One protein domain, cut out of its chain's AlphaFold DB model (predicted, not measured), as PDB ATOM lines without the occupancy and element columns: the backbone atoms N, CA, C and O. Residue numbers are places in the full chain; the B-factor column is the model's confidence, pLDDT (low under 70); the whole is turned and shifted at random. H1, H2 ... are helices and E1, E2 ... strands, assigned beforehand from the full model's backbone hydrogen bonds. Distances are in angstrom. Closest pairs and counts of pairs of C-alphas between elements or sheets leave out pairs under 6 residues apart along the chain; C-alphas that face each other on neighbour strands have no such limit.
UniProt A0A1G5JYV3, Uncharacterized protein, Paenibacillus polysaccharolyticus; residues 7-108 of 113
ATOM      1  N   ILE A   7     112.969 144.264 146.475       84.06
ATOM      2  CA  ILE A   7     112.443 143.747 145.203       84.06
ATOM      3  C   ILE A   7     112.380 142.225 145.277       84.06
ATOM      4  O   ILE A   7     111.299 141.662 145.148       84.06
ATOM      5  N   LYS A   8     113.503 141.590 145.634       84.12
ATOM      6  CA  LYS A   8     113.576 140.137 145.802       84.12
ATOM      7  C   LYS A   8     112.588 139.635 146.859       84.12
ATOM      8  O   LYS A   8     111.925 138.625 146.641       84.12
ATOM      9  N   PHE A   9     112.467 140.343 147.986       85.56
ATOM     10  CA  PHE A   9     111.530 139.960 149.040       85.56
ATOM     11  C   PHE A   9     110.077 139.990 148.549       85.56
ATOM     12  O   PHE A   9     109.376 138.999 148.713       85.56
ATOM     13  N   TYR A  10     109.650 141.078 147.903       84.94
ATOM     14  CA  TYR A  10     108.291 141.242 147.374       84.94
ATOM     15  C   TYR A  10     107.967 140.292 146.217       84.94
ATOM     16  O   TYR A  10     106.824 139.876 146.079       84.94
ATOM     17  N   GLU A  11     108.947 139.943 145.384       84.81
ATOM     18  CA  GLU A  11     108.766 138.949 144.315       84.81
ATOM     19  C   GLU A  11     108.599 137.530 144.868       84.81
ATOM     20  O   GLU A  11     107.904 136.713 144.270       84.81
ATOM     21  N   SER A  12     109.231 137.240 146.008       80.00
ATOM     22  CA  SER A  12     109.257 135.900 146.603       80.00
ATOM     23  C   SER A  12     108.160 135.664 147.644       80.00
ATOM     24  O   SER A  12     107.993 134.531 148.085       80.00
ATOM     25  N   ASN A  13     107.453 136.710 148.086       80.06
ATOM     26  CA  ASN A  13     106.555 136.645 149.238       80.06
ATOM     27  C   ASN A  13     105.222 137.355 148.961       80.06
ATOM     28  O   ASN A  13     105.185 138.471 148.444       80.06
ATOM     29  N   GLU A  14     104.117 136.729 149.371       78.31
ATOM     30  CA  GLU A  14     102.779 137.320 149.298       78.31
ATOM     31  C   GLU A  14     102.528 138.362 150.408       78.31
ATOM     32  O   GLU A  14     103.297 138.510 151.358       78.31
ATOM     33  N   ASN A  15     101.389 139.063 150.344       76.56
ATOM     34  CA  ASN A  15     101.026 140.078 151.341       76.56
ATOM     35  C   ASN A  15     101.007 139.552 152.790       76.56
ATOM     36  O   ASN A  15     101.426 140.266 153.700       76.56
ATOM     37  N   GLY A  16     100.556 138.317 153.028       80.25
ATOM     38  CA  GLY A  16     100.520 137.747 154.383       80.25
ATOM     39  C   GLY A  16     101.914 137.510 154.983       80.25
ATOM     40  O   GLY A  16     102.124 137.718 156.180       80.25
ATOM     41  N   ALA A  17     102.902 137.189 154.148       85.31
ATOM     42  CA  ALA A  17     104.286 136.991 154.555       85.31
ATOM     43  C   ALA A  17     104.928 138.314 154.995       85.31
ATOM     44  O   ALA A  17     105.664 138.370 155.978       85.31
ATOM     45  N   ILE A  18     104.575 139.417 154.333       87.44
ATOM     46  CA  ILE A  18     104.995 140.757 154.751       87.44
ATOM     47  C   ILE A  18     104.463 141.078 156.151       87.44
ATOM     48  O   ILE A  18     105.219 141.530 157.011       87.44
ATOM     49  N   HIS A  19     103.171 140.839 156.386       86.44
ATOM     50  CA  HIS A  19     102.561 141.059 157.697       86.44
ATOM     51  C   HIS A  19     103.193 140.176 158.774       86.44
ATOM     52  O   HIS A  19     103.443 140.661 159.875       86.44
ATOM     53  N   THR A  20     103.523 138.929 158.435       89.56
ATOM     54  CA  THR A  20     104.230 137.995 159.321       89.56
ATOM     55  C   THR A  20     105.599 138.539 159.719       89.56
ATOM     56  O   THR A  20     105.903 138.620 160.904       89.56
ATOM     57  N   LEU A  21     106.404 138.993 158.752       92.06
ATOM     58  CA  LEU A  21     107.716 139.569 159.042       92.06
ATOM     59  C   LEU A  21     107.606 140.835 159.900       92.06
ATOM     60  O   LEU A  21     108.357 140.987 160.853       92.06
ATOM     61  N   VAL A  22     106.671 141.742 159.601       91.88
ATOM     62  CA  VAL A  22     106.490 142.957 160.414       91.88
ATOM     63  C   VAL A  22     106.039 142.628 161.830       91.88
ATOM     64  O   VAL A  22     106.539 143.248 162.762       91.88
ATOM     65  N   SER A  23     105.121 141.674 161.988       90.75
ATOM     66  CA  SER A  23     104.649 141.199 163.291       90.75
ATOM     67  C   SER A  23     105.793 140.604 164.107       90.75
ATOM     68  O   SER A  23     106.006 141.010 165.244       90.75
ATOM     69  N   PHE A  24     106.593 139.730 163.493       93.31
ATOM     70  CA  PHE A  24     107.799 139.181 164.105       93.31
ATOM     71  C   PHE A  24     108.761 140.290 164.543       93.31
ATOM     72  O   PHE A  24     109.214 140.306 165.685       93.31
ATOM     73  N   ILE A  25     109.052 141.243 163.646       94.44
ATOM     74  CA  ILE A  25     109.936 142.354 163.983       94.44
ATOM     75  C   ILE A  25     109.340 143.151 165.140       94.44
ATOM     76  O   ILE A  25     110.092 143.504 166.025       94.44
ATOM     77  N   ASP A  26     108.038 143.419 165.187       92.25
ATOM     78  CA  ASP A  26     107.411 144.204 166.256       92.25
ATOM     79  C   ASP A  26     107.406 143.496 167.618       92.25
ATOM     80  O   ASP A  26     107.768 144.108 168.622       92.25
ATOM     81  N   ILE A  27     107.073 142.208 167.646       89.62
ATOM     82  CA  ILE A  27     106.823 141.467 168.887       89.62
ATOM     83  C   ILE A  27     108.099 140.800 169.403       89.62
ATOM     84  O   ILE A  27     108.473 141.010 170.550       89.62
ATOM     85  N   GLU A  28     108.817 140.053 168.561       89.69
ATOM     86  CA  GLU A  28     109.886 139.168 169.054       89.69
ATOM     87  C   GLU A  28     111.241 139.854 169.207       89.69
ATOM     88  O   GLU A  28     112.104 139.382 169.943       89.69
ATOM     89  N   VAL A  29     111.486 140.946 168.481       91.12
ATOM     90  CA  VAL A  29     112.807 141.595 168.463       91.12
ATOM     91  C   VAL A  29     112.925 142.586 169.622       91.12
ATOM     92  O   VAL A  29     112.758 143.795 169.452       91.12
ATOM     93  N   GLU A  30     113.196 142.069 170.810       88.81
ATOM     94  CA  GLU A  30     113.545 142.844 172.008       88.81
ATOM     95  C   GLU A  30     115.033 142.668 172.360       88.81
ATOM     96  O   GLU A  30     115.688 141.770 171.838       88.81
ATOM     97  N   GLU A  31     115.599 143.504 173.240       80.25
ATOM     98  CA  GLU A  31     117.043 143.478 173.562       80.25
ATOM     99  C   GLU A  31     117.528 142.125 174.110       80.25
ATOM    100  O   GLU A  31     118.650 141.711 173.830       80.25
ATOM    101  N   TYR A  32     116.690 141.403 174.855       71.81
ATOM    102  CA  TYR A  32     117.037 140.065 175.339       71.81
ATOM    103  C   TYR A  32     116.883 139.011 174.233       71.81
ATOM    104  O   TYR A  32     117.796 138.222 173.997       71.81
ATOM    105  N   SER A  33     115.779 139.059 173.488       86.94
ATOM    106  CA  SER A  33     115.473 138.110 172.410       86.94
ATOM    107  C   SER A  33     116.390 138.250 171.190       86.94
ATOM    108  O   SER A  33     116.655 137.268 170.500       86.94
ATOM    109  N   ILE A  34     116.919 139.448 170.903       90.81
ATOM    110  CA  ILE A  34     117.793 139.676 169.743       90.81
ATOM    111  C   ILE A  34     119.086 138.869 169.848       90.81
ATOM    112  O   ILE A  34     119.571 138.372 168.833       90.81
ATOM    113  N   GLN A  35     119.631 138.697 171.057       91.12
ATOM    114  CA  GLN A  35     120.842 137.909 171.251       91.12
ATOM    115  C   GLN A  35     120.582 136.433 170.943       91.12
ATOM    116  O   GLN A  35     121.398 135.802 170.272       91.12
ATOM    117  N   ASP A  36     119.435 135.904 171.366       93.50
ATOM    118  CA  ASP A  36     119.034 134.525 171.087       93.50
ATOM    119  C   ASP A  36     118.777 134.308 169.594       93.50
ATOM    120  O   ASP A  36     119.268 133.335 169.019       93.50
ATOM    121  N   ILE A  37     118.109 135.260 168.933       95.31
ATOM    122  CA  ILE A  37     117.912 135.239 167.481       95.31
ATOM    123  C   ILE A  37     119.266 135.249 166.761       95.31
ATOM    124  O   ILE A  37     119.513 134.405 165.906       95.31
ATOM    125  N   VAL A  38     120.178 136.162 167.103       94.19
ATOM    126  CA  VAL A  38     121.499 136.257 166.455       94.19
ATOM    127  C   VAL A  38     122.337 135.002 166.699       94.19
ATOM    128  O   VAL A  38     122.968 134.496 165.764       94.19
ATOM    129  N   ASN A  39     122.318 134.468 167.922       95.06
ATOM    130  CA  ASN A  39     122.993 133.218 168.259       95.06
ATOM    131  C   ASN A  39     122.453 132.068 167.406       95.06
ATOM    132  O   ASN A  39     123.238 131.324 166.820       95.06
ATOM    133  N   PHE A  40     121.128 131.961 167.285       96.56
ATOM    134  CA  PHE A  40     120.489 130.968 166.432       96.56
ATOM    135  C   PHE A  40     120.926 131.125 164.973       96.56
ATOM    136  O   PHE A  40     121.469 130.186 164.406       96.56
ATOM    137  N   LEU A  41     120.793 132.318 164.383       94.88
ATOM    138  CA  LEU A  41     121.151 132.567 162.980       94.88
ATOM    139  C   LEU A  41     122.606 132.175 162.663       94.88
ATOM    140  O   LEU A  41     122.893 131.648 161.583       94.88
ATOM    141  N   THR A  42     123.510 132.391 163.620       93.88
ATOM    142  CA  THR A  42     124.951 132.163 163.455       93.88
ATOM    143  C   THR A  42     125.360 130.708 163.696       93.88
ATOM    144  O   THR A  42     126.253 130.208 163.013       93.88
ATOM    145  N   HIS A  43     124.746 130.026 164.665       95.06
ATOM    146  CA  HIS A  43     125.258 128.752 165.183       95.06
ATOM    147  C   HIS A  43     124.342 127.550 164.956       95.06
ATOM    148  O   HIS A  43     124.801 126.420 165.127       95.06
ATOM    149  N   SER A  44     123.080 127.761 164.580       95.69
ATOM    150  CA  SER A  44     122.169 126.658 164.281       95.69
ATOM    151  C   SER A  44     122.488 125.999 162.940       95.69
ATOM    152  O   SER A  44     123.096 126.603 162.044       95.69
ATOM    153  N   LEU A  45     122.076 124.741 162.814       96.69
ATOM    154  CA  LEU A  45     122.180 123.956 161.595       96.69
ATOM    155  C   LEU A  45     120.986 124.226 160.677       96.69
ATOM    156  O   LEU A  45     119.912 124.646 161.104       96.69
ATOM    157  N   VAL A  46     121.164 123.948 159.386       96.19
ATOM    158  CA  VAL A  46     120.051 123.935 158.433       96.19
ATOM    159  C   VAL A  46     119.010 122.898 158.872       96.19
ATOM    160  O   VAL A  46     119.343 121.736 159.101       96.19
ATOM    161  N   GLY A  47     117.753 123.328 158.966       92.69
ATOM    162  CA  GLY A  47     116.616 122.562 159.471       92.69
ATOM    163  C   GLY A  47     116.271 122.840 160.937       92.69
ATOM    164  O   GLY A  47     115.174 122.480 161.363       92.69
ATOM    165  N   ASP A  48     117.150 123.500 161.698       95.81
ATOM    166  CA  ASP A  48     116.852 123.862 163.083       95.81
ATOM    167  C   ASP A  48     115.737 124.918 163.147       95.81
ATOM    168  O   ASP A  48     115.584 125.759 162.253       95.81
ATOM    169  N   LYS A  49     114.971 124.876 164.242       94.00
ATOM    170  CA  LYS A  49     113.825 125.748 164.523       94.00
ATOM    171  C   LYS A  49     114.025 126.433 165.876       94.00
ATOM    172  O   LYS A  49     114.303 125.761 166.868       94.00
ATOM    173  N   LEU A  50     113.847 127.751 165.915       93.94
ATOM    174  CA  LEU A  50     113.741 128.549 167.136       93.94
ATOM    175  C   LEU A  50     112.290 129.001 167.316       93.94
ATOM    176  O   LEU A  50     111.689 129.521 166.377       93.94
ATOM    177  N   GLU A  51     111.746 128.801 168.512       91.69
ATOM    178  CA  GLU A  51     110.403 129.224 168.918       91.69
ATOM    179  C   GLU A  51     110.481 130.500 169.757       91.69
ATOM    180  O   GLU A  51     111.257 130.573 170.710       91.69
ATOM    181  N   LEU A  52     109.703 131.507 169.366       88.88
ATOM    182  CA  LEU A  52     109.667 132.843 169.954       88.88
ATOM    183  C   LEU A  52     108.211 133.277 170.061       88.88
ATOM    184  O   LEU A  52     107.639 133.801 169.111       88.88
ATOM    185  N   THR A  53     107.622 132.995 171.221       87.12
ATOM    186  CA  THR A  53     106.203 133.222 171.513       87.12
ATOM    187  C   THR A  53     105.286 132.659 170.414       87.12
ATOM    188  O   THR A  53     105.165 131.443 170.305       87.12
ATOM    189  N   ASP A  54     104.676 133.509 169.590       84.75
ATOM    190  CA  ASP A  54     103.764 133.131 168.508       84.75
ATOM    191  C   ASP A  54     104.480 132.940 167.157       84.75
ATOM    192  O   ASP A  54     103.858 132.546 166.163       84.75
ATOM    193  N   HIS A  55     105.781 133.229 167.089       89.81
ATOM    194  CA  HIS A  55     106.589 133.137 165.883       89.81
ATOM    195  C   HIS A  55     107.680 132.076 165.973       89.81
ATOM    196  O   HIS A  55     108.139 131.663 167.035       89.81
ATOM    197  N   PHE A  56     108.144 131.660 164.801       90.31
ATOM    198  CA  PHE A  56     109.226 130.701 164.671       90.31
ATOM    199  C   PHE A  56     110.189 131.143 163.594       90.31
ATOM    200  O   PHE A  56     109.773 131.703 162.581       90.31
ATOM    201  N   ILE A  57     111.462 130.830 163.794       94.12
ATOM    202  CA  ILE A  57     112.511 131.017 162.799       94.12
ATOM    203  C   ILE A  57     113.065 129.641 162.454       94.12
ATOM    204  O   ILE A  57     113.528 128.919 163.333       94.12
ATOM    205  N   ILE A  58     113.021 129.276 161.176       94.62
ATOM    206  CA  ILE A  58     113.577 128.024 160.660       94.62
ATOM    207  C   ILE A  58     114.748 128.358 159.747       94.62
ATOM    208  O   ILE A  58     114.624 129.207 158.859       94.62
ATOM    209  N   LYS A  59     115.891 127.700 159.955       96.19
ATOM    210  CA  LYS A  59     117.069 127.879 159.103       96.19
ATOM    211  C   LYS A  59     116.952 127.017 157.852       96.19
ATOM    212  O   LYS A  59     117.075 125.802 157.922       96.19
ATOM    213  N   GLU A  60     116.734 127.646 156.703       94.44
ATOM    214  CA  GLU A  60     116.594 126.948 155.414       94.44
ATOM    215  C   GLU A  60     117.942 126.749 154.715       94.44
ATOM    216  O   GLU A  60     118.145 125.792 153.972       94.44
ATOM    217  N   SER A  61     118.877 127.673 154.927       95.12
ATOM    218  CA  SER A  61     120.240 127.584 154.406       95.12
ATOM    219  C   SER A  61     121.199 128.422 155.255       95.12
ATOM    220  O   SER A  61     120.792 129.082 156.208       95.12
ATOM    221  N   GLU A  62     122.475 128.459 154.870       93.06
ATOM    222  CA  GLU A  62     123.462 129.369 155.470       93.06
ATOM    223  C   GLU A  62     123.149 130.858 155.244       93.06
ATOM    224  O   GLU A  62     123.751 131.715 155.885       93.06
ATOM    225  N   PHE A  63     122.215 131.186 154.344       93.06
ATOM    226  CA  PHE A  63     121.924 132.568 153.951       93.06
ATOM    227  C   PHE A  63     120.463 132.970 154.135       93.06
ATOM    228  O   PHE A  63     120.155 134.158 154.077       93.06
ATOM    229  N   GLU A  64     119.554 132.018 154.336       94.25
ATOM    230  CA  GLU A  64     118.111 132.258 154.331       94.25
ATOM    231  C   GLU A  64     117.430 131.564 155.507       94.25
ATOM    232  O   GLU A  64     117.767 130.435 155.876       94.25
ATOM    233  N   VAL A  65     116.419 132.239 156.045       95.31
ATOM    234  CA  VAL A  65     115.501 131.702 157.046       95.31
ATOM    235  C   VAL A  65     114.061 131.880 156.597       95.31
ATOM    236  O   VAL A  65     113.738 132.745 155.775       95.31
ATOM    237  N   VAL A  66     113.191 131.068 157.178       94.06
ATOM    238  CA  VAL A  66     111.747 131.235 157.093       94.06
ATOM    239  C   VAL A  66     111.231 131.646 158.460       94.06
ATOM    240  O   VAL A  66     111.499 130.982 159.459       94.06
ATOM    241  N   ILE A  67     110.486 132.747 158.488       93.00
ATOM    242  CA  ILE A  67     109.754 133.198 159.666       93.00
ATOM    243  C   ILE A  67     108.297 132.788 159.512       93.00
ATOM    244  O   ILE A  67     107.681 133.033 158.472       93.00
ATOM    245  N   LEU A  68     107.755 132.171 160.552       88.56
ATOM    246  CA  LEU A  68     106.376 131.703 160.625       88.56
ATOM    247  C   LEU A  68     105.665 132.378 161.794       88.56
ATOM    248  O   LEU A  68     106.309 132.720 162.781       88.56
ATOM    249  N   ASN A  69     104.344 132.502 161.702       83.38
ATOM    250  CA  ASN A  69     103.467 132.784 162.839       83.38
ATOM    251  C   ASN A  69     102.556 131.557 163.046       83.38
ATOM    252  O   ASN A  69     101.768 131.238 162.152       83.38
ATOM    253  N   GLU A  70     102.678 130.844 164.174       66.88
ATOM    254  CA  GLU A  70     101.795 129.710 164.519       66.88
ATOM    255  C   GLU A  70     100.697 130.129 165.508       66.88
ATOM    256  O   GLU A  70     100.442 129.466 166.510       66.88
ATOM    257  N   THR A  71      99.948 131.189 165.212       65.94
ATOM    258  CA  THR A  71      98.604 131.277 165.798       65.94
ATOM    259  C   THR A  71      97.731 130.154 165.216       65.94
ATOM    260  O   THR A  71      97.613 129.997 163.995       65.94
ATOM    261  N   ASN A  72      97.106 129.357 166.094       53.09
ATOM    262  CA  ASN A  72      96.307 128.163 165.753       53.09
ATOM    263  C   ASN A  72      95.256 128.391 164.645       53.09
ATOM    264  O   ASN A  72      94.873 127.458 163.945       53.09
ATOM    265  N   GLU A  73      94.781 129.623 164.461       53.62
ATOM    266  CA  GLU A  73      93.768 129.966 163.460       53.62
ATOM    267  C   GLU A  73      94.335 130.214 162.048       53.62
ATOM    268  O   GLU A  73      93.605 130.053 161.063       53.62
ATOM    269  N   MET A  74      95.617 130.582 161.915       57.78
ATOM    270  CA  MET A  74      96.222 130.983 160.632       57.78
ATOM    271  C   MET A  74      96.829 129.803 159.865       57.78
ATOM    272  O   MET A  74      96.649 129.706 158.646       57.78
ATOM    273  N   PHE A  75      97.435 128.844 160.573       54.66
ATOM    274  CA  PHE A  75      98.003 127.634 159.961       54.66
ATOM    275  C   PHE A  75      96.929 126.735 159.324       54.66
ATOM    276  O   PHE A  75      97.166 126.093 158.303       54.66
ATOM    277  N   VAL A  76      95.718 126.732 159.890       58.19
ATOM    278  CA  VAL A  76      94.591 125.902 159.429       58.19
ATOM    279  C   VAL A  76      94.019 126.384 158.090       58.19
ATOM    280  O   VAL A  76      93.407 125.594 157.373       58.19
ATOM    281  N   LYS A  77      94.202 127.662 157.723       60.16
ATOM    282  CA  LYS A  77      93.568 128.240 156.527       60.16
ATOM    283  C   LYS A  77      94.478 128.303 155.300       60.16
ATOM    284  O   LYS A  77      93.989 127.972 154.224       60.16
ATOM    285  N   ASN A  78      95.740 128.737 155.423       68.00
ATOM    286  CA  ASN A  78      96.696 128.708 154.303       68.00
ATOM    287  C   ASN A  78      98.150 128.969 154.770       68.00
ATOM    288  O   ASN A  78      98.543 130.130 154.883       68.00
ATOM    289  N   PRO A  79      98.958 127.935 155.066       67.00
ATOM    290  CA  PRO A  79     100.244 128.107 155.746       67.00
ATOM    291  C   PRO A  79     101.275 128.886 154.923       67.00
ATOM    292  O   PRO A  79     101.996 129.684 155.506       67.00
ATOM    293  N   GLU A  80     101.313 128.718 153.594       72.75
ATOM    294  CA  GLU A  80     102.271 129.402 152.701       72.75
ATOM    295  C   GLU A  80     102.150 130.930 152.751       72.75
ATOM    296  O   GLU A  80     103.147 131.647 152.689       72.75
ATOM    297  N   ASN A  81     100.938 131.441 152.967       73.88
ATOM    298  CA  ASN A  81     100.681 132.878 152.992       73.88
ATOM    299  C   ASN A  81     101.221 133.549 154.262       73.88
ATOM    300  O   ASN A  81     101.301 134.772 154.294       73.88
ATOM    301  N   TYR A  82     101.584 132.777 155.289       78.44
ATOM    302  CA  TYR A  82     102.117 133.263 156.565       78.44
ATOM    303  C   TYR A  82     103.556 132.787 156.797       78.44
ATOM    304  O   TYR A  82     104.006 132.667 157.937       78.44
ATOM    305  N   ARG A  83     104.280 132.508 155.703       86.81
ATOM    306  CA  ARG A  83     105.718 132.222 155.714       86.81
ATOM    307  C   ARG A  83     106.464 133.374 155.077       86.81
ATOM    308  O   ARG A  83     106.279 133.653 153.900       86.81
ATOM    309  N   ALA A  84     107.326 134.029 155.840       90.56
ATOM    310  CA  ALA A  84     108.219 135.045 155.311       90.56
ATOM    311  C   ALA A  84     109.597 134.441 155.070       90.56
ATOM    312  O   ALA A  84     110.348 134.200 156.015       90.56
ATOM    313  N   LYS A  85     109.942 134.219 153.801       92.38
ATOM    314  CA  LYS A  85     111.296 133.817 153.425       92.38
ATOM    315  C   LYS A  85     112.175 135.059 153.307       92.38
ATOM    316  O   LYS A  85     111.902 135.944 152.491       92.38
ATOM    317  N   VAL A  86     113.226 135.127 154.119       92.19
ATOM    318  CA  VAL A  86     114.101 136.299 154.222       92.19
ATOM    319  C   VAL A  86     115.568 135.890 154.328       92.19
ATOM    320  O   VAL A  86     115.920 134.900 154.966       92.19
ATOM    321  N   GLU A  87     116.442 136.663 153.689       93.50
ATOM    322  CA  GLU A  87     117.887 136.502 153.853       93.50
ATOM    323  C   GLU A  87     118.299 136.881 155.280       93.50
ATOM    324  O   GLU A  87     117.825 137.881 155.825       93.50
ATOM    325  N   ILE A  88     119.229 136.130 155.865       94.00
ATOM    326  CA  ILE A  88     119.723 136.344 157.230       94.00
ATOM    327  C   ILE A  88     120.273 137.765 157.396       94.00
ATOM    328  O   ILE A  88     119.931 138.456 158.353       94.00
ATOM    329  N   GLU A  89     121.066 138.249 156.438       92.19
ATOM    330  CA  GLU A  89     121.604 139.616 156.481       92.19
ATOM    331  C   GLU A  89     120.499 140.679 156.453       92.19
ATOM    332  O   GLU A  89     120.553 141.666 157.188       92.19
ATOM    333  N   SER A  90     119.474 140.461 155.623       92.56
ATOM    334  CA  SER A  90     118.304 141.335 155.531       92.56
ATOM    335  C   SER A  90     117.525 141.354 156.847       92.56
ATOM    336  O   SER A  90     117.113 142.424 157.295       92.56
ATOM    337  N   LEU A  91     117.361 140.197 157.493       93.94
ATOM    338  CA  LEU A  91     116.717 140.090 158.797       93.94
ATOM    339  C   LEU A  91     117.504 140.847 159.873       93.94
ATOM    340  O   LEU A  91     116.931 141.684 160.566       93.94
ATOM    341  N   ILE A  92     118.820 140.630 159.958       94.19
ATOM    342  CA  ILE A  92     119.707 141.340 160.896       94.19
ATOM    343  C   ILE A  92     119.629 142.852 160.684       94.19
ATOM    344  O   ILE A  92     119.521 143.613 161.645       94.19
ATOM    345  N   TYR A  93     119.637 143.303 159.429       93.00
ATOM    346  CA  TYR A  93     119.474 144.715 159.106       93.00
ATOM    347  C   TYR A  93     118.139 145.275 159.629       93.00
ATOM    348  O   TYR A  93     118.134 146.312 160.290       93.00
ATOM    349  N   LEU A  94     117.015 144.589 159.390       93.56
ATOM    350  CA  LEU A  94     115.697 145.035 159.861       93.56
ATOM    351  C   LEU A  94     115.588 145.037 161.392       93.56
ATOM    352  O   LEU A  94     115.010 145.968 161.952       93.56
ATOM    353  N   MET A  95     116.170 144.042 162.069       94.38
ATOM    354  CA  MET A  95     116.237 144.007 163.534       94.38
ATOM    355  C   MET A  95     117.019 145.203 164.082       94.38
ATOM    356  O   MET A  95     116.544 145.892 164.980       94.38
ATOM    357  N   ASN A  96     118.176 145.516 163.491       92.31
ATOM    358  CA  ASN A  96     118.966 146.684 163.880       92.31
ATOM    359  C   ASN A  96     118.210 147.999 163.643       92.31
ATOM    360  O   ASN A  96     118.226 148.880 164.499       92.31
ATOM    361  N   GLU A  97     117.508 148.138 162.513       92.88
ATOM    362  CA  GLU A  97     116.669 149.315 162.257       92.88
ATOM    363  C   GLU A  97     115.550 149.446 163.299       92.88
ATOM    364  O   GLU A  97     115.288 150.560 163.756       92.88
ATOM    365  N   LYS A  98     114.929 148.333 163.725       93.94
ATOM    366  CA  LYS A  98     113.948 148.347 164.820       93.94
ATOM    367  C   LYS A  98     114.582 148.832 166.121       93.94
ATOM    368  O   LYS A  98     114.025 149.717 166.761       93.94
ATOM    369  N   MET A  99     115.734 148.284 166.500       92.25
ATOM    370  CA  MET A  99     116.395 148.634 167.761       92.25
ATOM    371  C   MET A  99     116.826 150.104 167.806       92.25
ATOM    372  O   MET A  99     116.730 150.745 168.848       92.25
ATOM    373  N   LEU A 100     117.280 150.654 166.678       92.25
ATOM    374  CA  LEU A 100     117.781 152.028 166.614       92.25
ATOM    375  C   LEU A 100     116.676 153.072 166.432       92.25
ATOM    376  O   LEU A 100     116.770 154.171 166.975       92.25
ATOM    377  N   TYR A 101     115.658 152.759 165.631       93.56
ATOM    378  CA  TYR A 101     114.701 153.753 165.136       93.56
ATOM    379  C   TYR A 101     113.234 153.368 165.366       93.56
ATOM    380  O   TYR A 101     112.334 154.142 165.033       93.56
ATOM    381  N   GLY A 102     112.978 152.188 165.928       93.00
ATOM    382  CA  GLY A 102     111.645 151.641 166.142       93.00
ATOM    383  C   GLY A 102     111.005 151.050 164.883       93.00
ATOM    384  O   GLY A 102     111.524 151.114 163.764       93.00
ATOM    385  N   LEU A 103     109.809 150.486 165.063       92.94
ATOM    386  CA  LEU A 103     109.068 149.789 164.006       92.94
ATOM    387  C   LEU A 103     108.702 150.689 162.811       92.94
ATOM    388  O   LEU A 103     108.585 150.217 161.679       92.94
ATOM    389  N   SER A 104     108.526 151.994 163.032       92.69
ATOM    390  CA  SER A 104     108.171 152.952 161.974       92.69
ATOM    391  C   SER A 104     109.209 152.972 160.850       92.69
ATOM    392  O   SER A 104     108.860 153.022 159.667       92.69
ATOM    393  N   LYS A 105     110.491 152.859 161.206       92.38
ATOM    394  CA  LYS A 105     111.587 152.823 160.247       92.38
ATOM    395  C   LYS A 105     111.597 151.528 159.441       92.38
ATOM    396  O   LYS A 105     111.746 151.582 158.222       92.38
ATOM    397  N   VAL A 106     111.346 150.394 160.094       92.62
ATOM    398  CA  VAL A 106     111.207 149.079 159.447       92.62
ATOM    399  C   VAL A 106     110.095 149.124 158.398       92.62
ATOM    400  O   VAL A 106     110.337 148.838 157.222       92.62
ATOM    401  N   LYS A 107     108.899 149.595 158.784       91.69
ATOM    402  CA  LYS A 107     107.755 149.765 157.872       91.69
ATOM    403  C   LYS A 107     108.101 150.672 156.692       91.69
ATOM    404  O   LYS A 107     107.814 150.322 155.549       91.69
ATOM    405  N   SER A 108     108.790 151.790 156.936       90.12
ATOM    406  CA  SER A 108     109.238 152.695 155.870       90.12
ATOM    407  C   SER A 108     110.231 152.040 154.908       90.12
ATOM    408  O   SER A 108     110.123 152.262 153.701       90.12
TER     409      SER A 108
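Overview. This is residues 7 to 108 of the 113 residues of an uncharacterized protein of Paenibacillus polysaccharolyticus (UniProt A0A1G5JYV3). A twisted sheet of four antiparallel strands has helices over one face and its other face bare: H2 crosses the strands, H3 runs along them, and H6, which follows E4 directly, stands up from the sheet, side by side with H3 and touching H2. H7 folds back from the end of H6 onto H2, farther from the sheet, while H1 grazes the edge strand E4 and the short helices H4 and H5 make a small turn between E3 and E4. The printed part has 102 residues, with seven named helices and four named strands in the order H1 H2 H3 E1 E2 E3 H4 H5 E4 H6 H7; the sheet's order is E1, E2, E3, E4, and the class is mixed, helices and strands. The whole is compact, with a radius of gyration of the C-alphas of 12.7 A, and rounded, spanning 34 by 32 by 27 A.

Along the chain. The sheet is made of E1, residues 49 to 52, E2, residues 55 to 59 and 13.5 A long, E3, residues 64 to 69 and 16.9 A long, and E4, residues 83 to 87 and 13.0 A long. C-alpha 64, where E3 begins, is at (118.111, 132.258, 154.331). H2 is residues 15 to 28, 19.8 A long; H3 is residues 31 to 43, 18.8 A long; H6 is residues 88 to 101, 19.8 A long. The shorter helices are H1, residues 7 to 12, beginning at C-alpha 7 at (112.443, 143.747, 145.203); H4, residues 72 to 75; H5, residues 79 to 82; and H7, residues 103 to 108, ending at C-alpha 108 at (109.238, 152.695, 155.870).

Arrangement. E1, E2 and E3 form a meander, each strand the antiparallel neighbour of the one before, with hairpins E1 and E2, and E2 and E3. N 50 and O 57 are 2.9 A apart between E1 and E2, N 58 and O 66 are 2.9 A apart between E2 and E3, and N 84 and O 67 are 2.8 A apart between E3 and E4, each within hydrogen-bond range. From edge to edge the strands' lines turn by 71 degrees. H2, H3 and H6 are on the same face of the sheet, an arrangement of two layers, helices on one face of a sheet. H2 has a height over the sheet of 7.5 A and runs across the strands, at 77 degrees to E4 on the local plane; the closest C-alphas of the two are those of Ala 17 and Ala 84, 4.5 A apart. H3, at a height of 9.6 A, lies over E2 and runs along it, at 11 degrees on the local plane. H6 stands up from the sheet, its line rising 60 degrees. H3 and H6 touch, with the C-alphas of Leu 41 and Ile 88 closest at 7.0 A, at a shallow tilt of 14 degrees, opposite ways. H2, with residues 25 to 26 alone, touches H6, with residues 94 to 98 alone; the closest C-alphas, those of Ile 25 and Met 95, are 6.5 A apart. H7 touches residues 22 to 26 of H2, where the C-alphas of Asp 26 and Leu 103 are closest at 6.2 A, and residues 94 to 98 of H6, where those of Leu 94 and Val 106 are closest at 6.1 A. H5 touches residues 15 to 20 of H2, the C-alphas of Ala 17 and Tyr 82 being closest at 4.8 A, and only grazes the sheet. H1 only grazes the sheet with residues 8 to 12. H4 is not on the sheet; it is close to but not clearly touching H5, the closest C-alphas, those of Met 74 and Tyr 82, being 7.5 A apart. Every O i to N i+4 pair is within hydrogen-bond range in H1, H2, H6 and H7, and 7 of 9 are in H3; H4 and H5 are too short for such a pair.

Size, cuts and confidence. The two C-alphas farthest apart, those of Val 76 and Leu 100, are 35.7 A apart. The printed part has no cut, and its links are tight. The mean pLDDT of the printed part is 87.3; residues 70 to 79 are under 70.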